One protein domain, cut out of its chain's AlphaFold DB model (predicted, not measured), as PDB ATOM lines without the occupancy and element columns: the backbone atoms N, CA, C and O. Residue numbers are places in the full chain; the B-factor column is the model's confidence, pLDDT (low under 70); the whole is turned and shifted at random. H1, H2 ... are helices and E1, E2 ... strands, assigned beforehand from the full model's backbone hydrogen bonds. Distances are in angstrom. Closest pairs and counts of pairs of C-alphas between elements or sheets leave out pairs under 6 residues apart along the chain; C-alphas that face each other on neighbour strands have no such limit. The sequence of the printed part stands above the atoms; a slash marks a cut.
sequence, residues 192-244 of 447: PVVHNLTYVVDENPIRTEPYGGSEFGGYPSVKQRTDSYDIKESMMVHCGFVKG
ATOM      1  N   PRO A 192     206.224 151.461 126.446       85.44
ATOM      2  CA  PRO A 192     207.185 151.112 125.402       85.44
ATOM      3  C   PRO A 192     207.974 152.322 124.886       85.44
ATOM      4  O   PRO A 192     209.031 152.142 124.291       85.44
ATOM      5  N   VAL A 193     207.447 153.542 125.063       91.31
ATOM      6  CA  VAL A 193     208.032 154.770 124.499       91.31
ATOM      7  C   VAL A 193     208.122 155.878 125.542       91.31
ATOM      8  O   VAL A 193     209.195 156.432 125.741       91.31
ATOM      9  N   VAL A 194     207.022 156.215 126.220       91.94
ATOM     10  CA  VAL A 194     206.986 157.347 127.162       91.94
ATOM     11  C   VAL A 194     207.673 156.967 128.472       91.94
ATOM     12  O   VAL A 194     207.208 156.059 129.153       91.94
ATOM     13  N   HIS A 195     208.725 157.688 128.842       92.31
ATOM     14  CA  HIS A 195     209.454 157.523 130.102       92.31
ATOM     15  C   HIS A 195     209.129 158.644 131.095       92.31
ATOM     16  O   HIS A 195     209.049 158.402 132.295       92.31
ATOM     17  N   ASN A 196     208.914 159.866 130.596       93.44
ATOM     18  CA  ASN A 196     208.563 161.026 131.406       93.44
ATOM     19  C   ASN A 196     207.291 161.688 130.862       93.44
ATOM     20  O   ASN A 196     207.267 162.203 129.742       93.44
ATOM     21  N   LEU A 197     206.226 161.674 131.659       93.25
ATOM     22  CA  LEU A 197     204.953 162.292 131.315       93.25
ATOM     23  C   LEU A 197     204.631 163.384 132.327       93.25
ATOM     24  O   LEU A 197     204.450 163.120 133.513       93.25
ATOM     25  N   THR A 198     204.513 164.607 131.829       94.88
ATOM     26  CA  THR A 198     204.076 165.770 132.602       94.88
ATOM     27  C   THR A 198     202.791 166.339 132.014       94.88
ATOM     28  O   THR A 198     202.413 166.045 130.875       94.88
ATOM     29  N   TYR A 199     202.094 167.153 132.800       94.50
ATOM     30  CA  TYR A 199     200.821 167.742 132.409       94.50
ATOM     31  C   TYR A 199     200.917 169.258 132.419       94.50
ATOM     32  O   TYR A 199     201.599 169.831 133.266       94.50
ATOM     33  N   VAL A 200     200.232 169.898 131.475       93.69
ATOM     34  CA  VAL A 200     200.190 171.360 131.407       93.69
ATOM     35  C   VAL A 200     199.423 171.911 132.608       93.69
ATOM     36  O   VAL A 200     198.287 171.498 132.854       93.69
ATOM     37  N   VAL A 201     200.050 172.858 133.303       93.38
ATOM     38  CA  VAL A 201     199.463 173.668 134.374       93.38
ATOM     39  C   VAL A 201     199.491 175.126 133.921       93.38
ATOM     40  O   VAL A 201     200.525 175.622 133.475       93.38
ATOM     41  N   ASP A 202     198.342 175.781 133.994       91.25
ATOM     42  CA  ASP A 202     198.099 177.160 133.598       91.25
ATOM     43  C   ASP A 202     196.997 177.747 134.494       91.25
ATOM     44  O   ASP A 202     195.821 177.399 134.368       91.25
ATOM     45  N   GLU A 203     197.389 178.631 135.414       89.19
ATOM     46  CA  GLU A 203     196.471 179.291 136.352       89.19
ATOM     47  C   GLU A 203     195.496 180.248 135.647       89.19
ATOM     48  O   GLU A 203     194.370 180.453 136.106       89.19
ATOM     49  N   ASN A 204     195.900 180.811 134.502       89.94
ATOM     50  CA  ASN A 204     195.125 181.797 133.754       89.94
ATOM     51  C   ASN A 204     195.002 181.375 132.283       89.94
ATOM     52  O   ASN A 204     195.542 182.056 131.407       89.94
ATOM     53  N   PRO A 205     194.275 180.280 131.986       87.75
ATOM     54  CA  PRO A 205     194.186 179.744 130.641       87.75
ATOM     55  C   PRO A 205     193.467 180.729 129.720       87.75
ATOM     56  O   PRO A 205     192.297 181.059 129.908       87.75
ATOM     57  N   ILE A 206     194.168 181.191 128.685       86.62
ATOM     58  CA  ILE A 206     193.620 182.138 127.712       86.62
ATOM     59  C   ILE A 206     193.056 181.368 126.524       86.62
ATOM     60  O   ILE A 206     193.752 180.597 125.861       86.62
ATOM     61  N   ARG A 207     191.791 181.630 126.201       88.50
ATOM     62  CA  ARG A 207     191.178 181.117 124.978       88.50
ATOM     63  C   ARG A 207     191.719 181.869 123.763       88.50
ATOM     64  O   ARG A 207     191.292 182.983 123.472       88.50
ATOM     65  N   THR A 208     192.636 181.235 123.045       81.94
ATOM     66  CA  THR A 208     193.244 181.769 121.817       81.94
ATOM     67  C   THR A 208     192.446 181.415 120.566       81.94
ATOM     68  O   THR A 208     192.376 182.209 119.630       81.94
ATOM     69  N   GLU A 209     191.802 180.246 120.556       80.69
ATOM     70  CA  GLU A 209     191.029 179.750 119.421       80.69
ATOM     71  C   GLU A 209     189.515 179.728 119.711       80.69
ATOM     72  O   GLU A 209     189.064 179.479 120.838       80.69
ATOM     73  N   PRO A 210     188.675 179.956 118.685       71.06
ATOM     74  CA  PRO A 210     187.226 179.912 118.843       71.06
ATOM     75  C   PRO A 210     186.696 178.494 119.098       71.06
ATOM     76  O   PRO A 210     185.556 178.358 119.547       71.06
ATOM     77  N   TYR A 211     187.477 177.440 118.859       69.12
ATOM     78  CA  TYR A 211     187.024 176.056 118.984       69.12
ATOM     79  C   TYR A 211     187.856 175.272 120.000       69.12
ATOM     80  O   TYR A 211     189.077 175.323 119.979       69.12
ATOM     81  N   GLY A 212     187.174 174.483 120.835       73.50
ATOM     82  CA  GLY A 212     187.808 173.566 121.783       73.50
ATOM     83  C   GLY A 212     188.202 174.194 123.122       73.50
ATOM     84  O   GLY A 212     188.182 175.410 123.300       73.50
ATOM     85  N   GLY A 213     188.527 173.319 124.074       86.56
ATOM     86  CA  GLY A 213     188.983 173.686 125.413       86.56
ATOM     87  C   GLY A 213     187.885 174.043 126.418       86.56
ATOM     88  O   GLY A 213     186.691 174.072 126.105       86.56
ATOM     89  N   SER A 214     188.312 174.273 127.654       90.56
ATOM     90  CA  SER A 214     187.501 174.769 128.769       90.56
ATOM     91  C   SER A 214     188.411 175.345 129.856       90.56
ATOM     92  O   SER A 214     189.588 175.012 129.905       90.56
ATOM     93  N   GLU A 215     187.865 176.133 130.784       91.38
ATOM     94  CA  GLU A 215     188.610 176.592 131.973       91.38
ATOM     95  C   GLU A 215     189.233 175.439 132.777       91.38
ATOM     96  O   GLU A 215     190.291 175.599 133.373       91.38
ATOM     97  N   PHE A 216     188.591 174.267 132.769       93.88
ATOM     98  CA  PHE A 216     189.068 173.069 133.459       93.88
ATOM     99  C   PHE A 216     190.149 172.308 132.674       93.88
ATOM    100  O   PHE A 216     191.091 171.762 133.250       93.88
ATOM    101  N   GLY A 217     189.984 172.213 131.351       92.38
ATOM    102  CA  GLY A 217     190.859 171.451 130.453       92.38
ATOM    103  C   GLY A 217     191.988 172.257 129.815       92.38
ATOM    104  O   GLY A 217     192.863 171.671 129.175       92.38
ATOM    105  N   GLY A 218     191.960 173.578 129.973       93.19
ATOM    106  CA  GLY A 218     192.748 174.526 129.196       93.19
ATOM    107  C   GLY A 218     192.221 174.680 127.770       93.19
ATOM    108  O   GLY A 218     191.237 174.052 127.366       93.19
ATOM    109  N   TYR A 219     192.912 175.506 126.988       92.88
ATOM    110  CA  TYR A 219     192.559 175.808 125.599       92.88
ATOM    111  C   TYR A 219     193.685 175.395 124.636       92.88
ATOM    112  O   TYR A 219     194.322 176.262 124.038       92.88
ATOM    113  N   PRO A 220     193.973 174.083 124.485       91.12
ATOM    114  CA  PRO A 220     194.987 173.637 123.540       91.12
ATOM    115  C   PRO A 220     194.556 173.933 122.100       91.12
ATOM    116  O   PRO A 220     193.439 173.597 121.699       91.12
ATOM    117  N   SER A 221     195.474 174.494 121.315       89.81
ATOM    118  CA  SER A 221     195.303 174.678 119.869       89.81
ATOM    119  C   SER A 221     195.158 173.343 119.135       89.81
ATOM    120  O   SER A 221     195.647 172.300 119.590       89.81
ATOM    121  N   VAL A 222     194.549 173.360 117.943       88.50
ATOM    122  CA  VAL A 222     194.468 172.166 117.074       88.50
ATOM    123  C   VAL A 222     195.858 171.605 116.757       88.50
ATOM    124  O   VAL A 222     196.051 170.388 116.745       88.50
ATOM    125  N   LYS A 223     196.855 172.482 116.583       89.81
ATOM    126  CA  LYS A 223     198.247 172.071 116.374       89.81
ATOM    127  C   LYS A 223     198.802 171.309 117.578       89.81
ATOM    128  O   LYS A 223     199.261 170.190 117.407       89.81
ATOM    129  N   GLN A 224     198.684 171.852 118.794       90.31
ATOM    130  CA  GLN A 224     199.141 171.168 120.016       90.31
ATOM    131  C   GLN A 224     198.454 169.811 120.215       90.31
ATOM    132  O   GLN A 224     199.090 168.855 120.650       90.31
ATOM    133  N   ARG A 225     197.162 169.709 119.874       89.56
ATOM    134  CA  ARG A 225     196.430 168.433 119.894       89.56
ATOM    135  C   ARG A 225     196.929 167.445 118.845       89.56
ATOM    136  O   ARG A 225     196.892 166.249 119.088       89.56
ATOM    137  N   THR A 226     197.345 167.927 117.680       91.00
ATOM    138  CA  THR A 226     197.891 167.075 116.619       91.00
ATOM    139  C   THR A 226     199.276 166.570 117.008       91.00
ATOM    140  O   THR A 226     199.550 165.376 116.914       91.00
ATOM    141  N   ASP A 227     200.112 167.466 117.530       92.06
ATOM    142  CA  ASP A 227     201.471 167.166 117.974       92.06
ATOM    143  C   ASP A 227     201.484 166.169 119.150       92.06
ATOM    144  O   ASP A 227     202.442 165.414 119.296       92.06
ATOM    145  N   SER A 228     200.424 166.112 119.971       91.81
ATOM    146  CA  SER A 228     200.331 165.154 121.083       91.81
ATOM    147  C   SER A 228     200.048 163.710 120.656       91.81
ATOM    148  O   SER A 228     200.179 162.809 121.484       91.81
ATOM    149  N   TYR A 229     199.683 163.465 119.392       90.81
ATOM    150  CA  TYR A 229     199.586 162.106 118.851       90.81
ATOM    151  C   TYR A 229     200.952 161.517 118.474       90.81
ATOM    152  O   TYR A 229     201.066 160.298 118.350       90.81
ATOM    153  N   ASP A 230     201.982 162.352 118.313       93.19
ATOM    154  CA  ASP A 230     203.360 161.907 118.107       93.19
ATOM    155  C   ASP A 230     204.004 161.579 119.462       93.19
ATOM    156  O   ASP A 230     204.425 162.463 120.214       93.19
ATOM    157  N   ILE A 231     204.013 160.287 119.801       93.06
ATOM    158  CA  ILE A 231     204.440 159.798 121.114       93.06
ATOM    159  C   ILE A 231     205.965 159.856 121.239       93.06
ATOM    160  O   ILE A 231     206.692 159.226 120.472       93.06
ATOM    161  N   LYS A 232     206.446 160.574 122.257       93.81
ATOM    162  CA  LYS A 232     207.874 160.806 122.532       93.81
ATOM    163  C   LYS A 232     208.265 160.250 123.896       93.81
ATOM    164  O   LYS A 232     207.417 160.032 124.755       93.81
ATOM    165  N   GLU A 233     209.565 160.073 124.119       94.44
ATOM    166  CA  GLU A 233     210.086 159.608 125.414       94.44
ATOM    167  C   GLU A 233     209.743 160.552 126.566       94.44
ATOM    168  O   GLU A 233     209.487 160.105 127.682       94.44
ATOM    169  N   SER A 234     209.710 161.856 126.295       95.94
ATOM    170  CA  SER A 234     209.262 162.878 127.236       95.94
ATOM    171  C   SER A 234     208.153 163.707 126.605       95.94
ATOM    172  O   SER A 234     208.322 164.234 125.504       95.94
ATOM    173  N   MET A 235     207.018 163.820 127.293       95.00
ATOM    174  CA  MET A 235     205.847 164.549 126.807       95.00
ATOM    175  C   MET A 235     205.260 165.454 127.889       95.00
ATOM    176  O   MET A 235     205.254 165.122 129.076       95.00
ATOM    177  N   MET A 236     204.721 166.588 127.447       94.81
ATOM    178  CA  MET A 236     203.880 167.471 128.248       94.81
ATOM    179  C   MET A 236     202.524 167.586 127.555       94.81
ATOM    180  O   MET A 236     202.462 168.010 126.400       94.81
ATOM    181  N   VAL A 237     201.446 167.168 128.224       93.25
ATOM    182  CA  VAL A 237     200.118 167.047 127.598       93.25
ATOM    183  C   VAL A 237     199.033 167.808 128.357       93.25
ATOM    184  O   VAL A 237     199.023 167.866 129.587       93.25
ATOM    185  N   HIS A 238     198.070 168.368 127.624       92.44
ATOM    186  CA  HIS A 238     196.834 168.890 128.210       92.44
ATOM    187  C   HIS A 238     195.912 167.721 128.578       92.44
ATOM    188  O   HIS A 238     195.491 166.972 127.698       92.44
ATOM    189  N   CYS A 239     195.591 167.556 129.864       93.25
ATOM    190  CA  CYS A 239     194.800 166.413 130.339       93.25
ATOM    191  C   CYS A 239     193.900 166.765 131.541       93.25
ATOM    192  O   CYS A 239     193.899 166.067 132.555       93.25
ATOM    193  N   GLY A 240     193.169 167.883 131.463       93.44
ATOM    194  CA  GLY A 240     192.368 168.376 132.593       93.44
ATOM    195  C   GLY A 240     193.217 168.899 133.753       93.44
ATOM    196  O   GLY A 240     194.446 168.774 133.729       93.44
ATOM    197  N   PHE A 241     192.548 169.452 134.769       95.56
ATOM    198  CA  PHE A 241     193.191 169.993 135.973       95.56
ATOM    199  C   PHE A 241     194.316 170.979 135.631       95.56
ATOM    200  O   PHE A 241     195.453 170.792 136.059       95.56
ATOM    201  N   VAL A 242     194.024 171.954 134.760       94.88
ATOM    202  CA  VAL A 242     195.045 172.923 134.326       94.88
ATOM    203  C   VAL A 242     195.347 173.962 135.396       94.88
ATOM    204  O   VAL A 242     196.473 174.424 135.470       94.88
ATOM    205  N   LYS A 243     194.374 174.296 136.243       93.88
ATOM    206  CA  LYS A 243     194.581 175.156 137.412       93.88
ATOM    207  C   LYS A 243     194.942 174.319 138.626       93.88
ATOM    208  O   LYS A 243     194.578 173.142 138.677       93.88
ATOM    209  N   GLY A 244     195.567 174.955 139.611       91.00
ATOM    210  CA  GLY A 244     195.899 174.335 140.881       91.00
ATOM    211  C   GLY A 244     197.154 173.468 140.813       91.00
ATOM    212  O   GLY A 244     197.632 173.050 139.760       91.00
TER     213      GLY A 244
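Overview. This is residues 192 to 244 of the 447 residues of the protein "uncharacterized protein LOC107422412 isoform X2" of Ziziphus jujuba (UniProt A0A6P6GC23). Little regular structure: a flat, mostly loop-built piece, in which two short strands, E1 and E2, lie side by side near one end, the long unnamed stretch 200 to 221 loops out and folds back at the other, and the short helix H1 lies along the edge beyond E2. The 53 printed residues hold E1, H1 and E2 in that order, class mixed, with only 14 residues in named elements; the two-stranded sheet, order E1, E2, is parallel. The whole is only just compact, close to loose, with a radius of gyration of the C-alphas of 11.6 A and spans of 34 by 24 by 11 A.

Arrangement. E1, residues 196 to 199, and E2, residues 234 to 237, are parallel neighbours at 16 degrees; N 235 and O 196 are within hydrogen-bond range at 2.9 A, N 237 and O 198 at 3.0 A. With H1, residues 222 to 227, they make a strand-helix-strand unit, two parallel neighbour strands with a helix between them along the chain. Every O i to N i+4 pair in H1 is within hydrogen-bond range.

Along the chain. E1 begins at C-alpha 196 (208.563, 161.026, 131.406) and is 10.3 A long. H1 is 8.7 A long. E2, 10.1 A, ends at C-alpha 237 (200.118, 167.047, 127.598).

Size, cuts and confidence. The C-alphas farthest apart, of Pro 192 and Pro 210, are 35.6 A apart. The printed part has no cut. The link from E1 to H1 is long, 22 residues. Tyr 211 alone has pLDDT under 70.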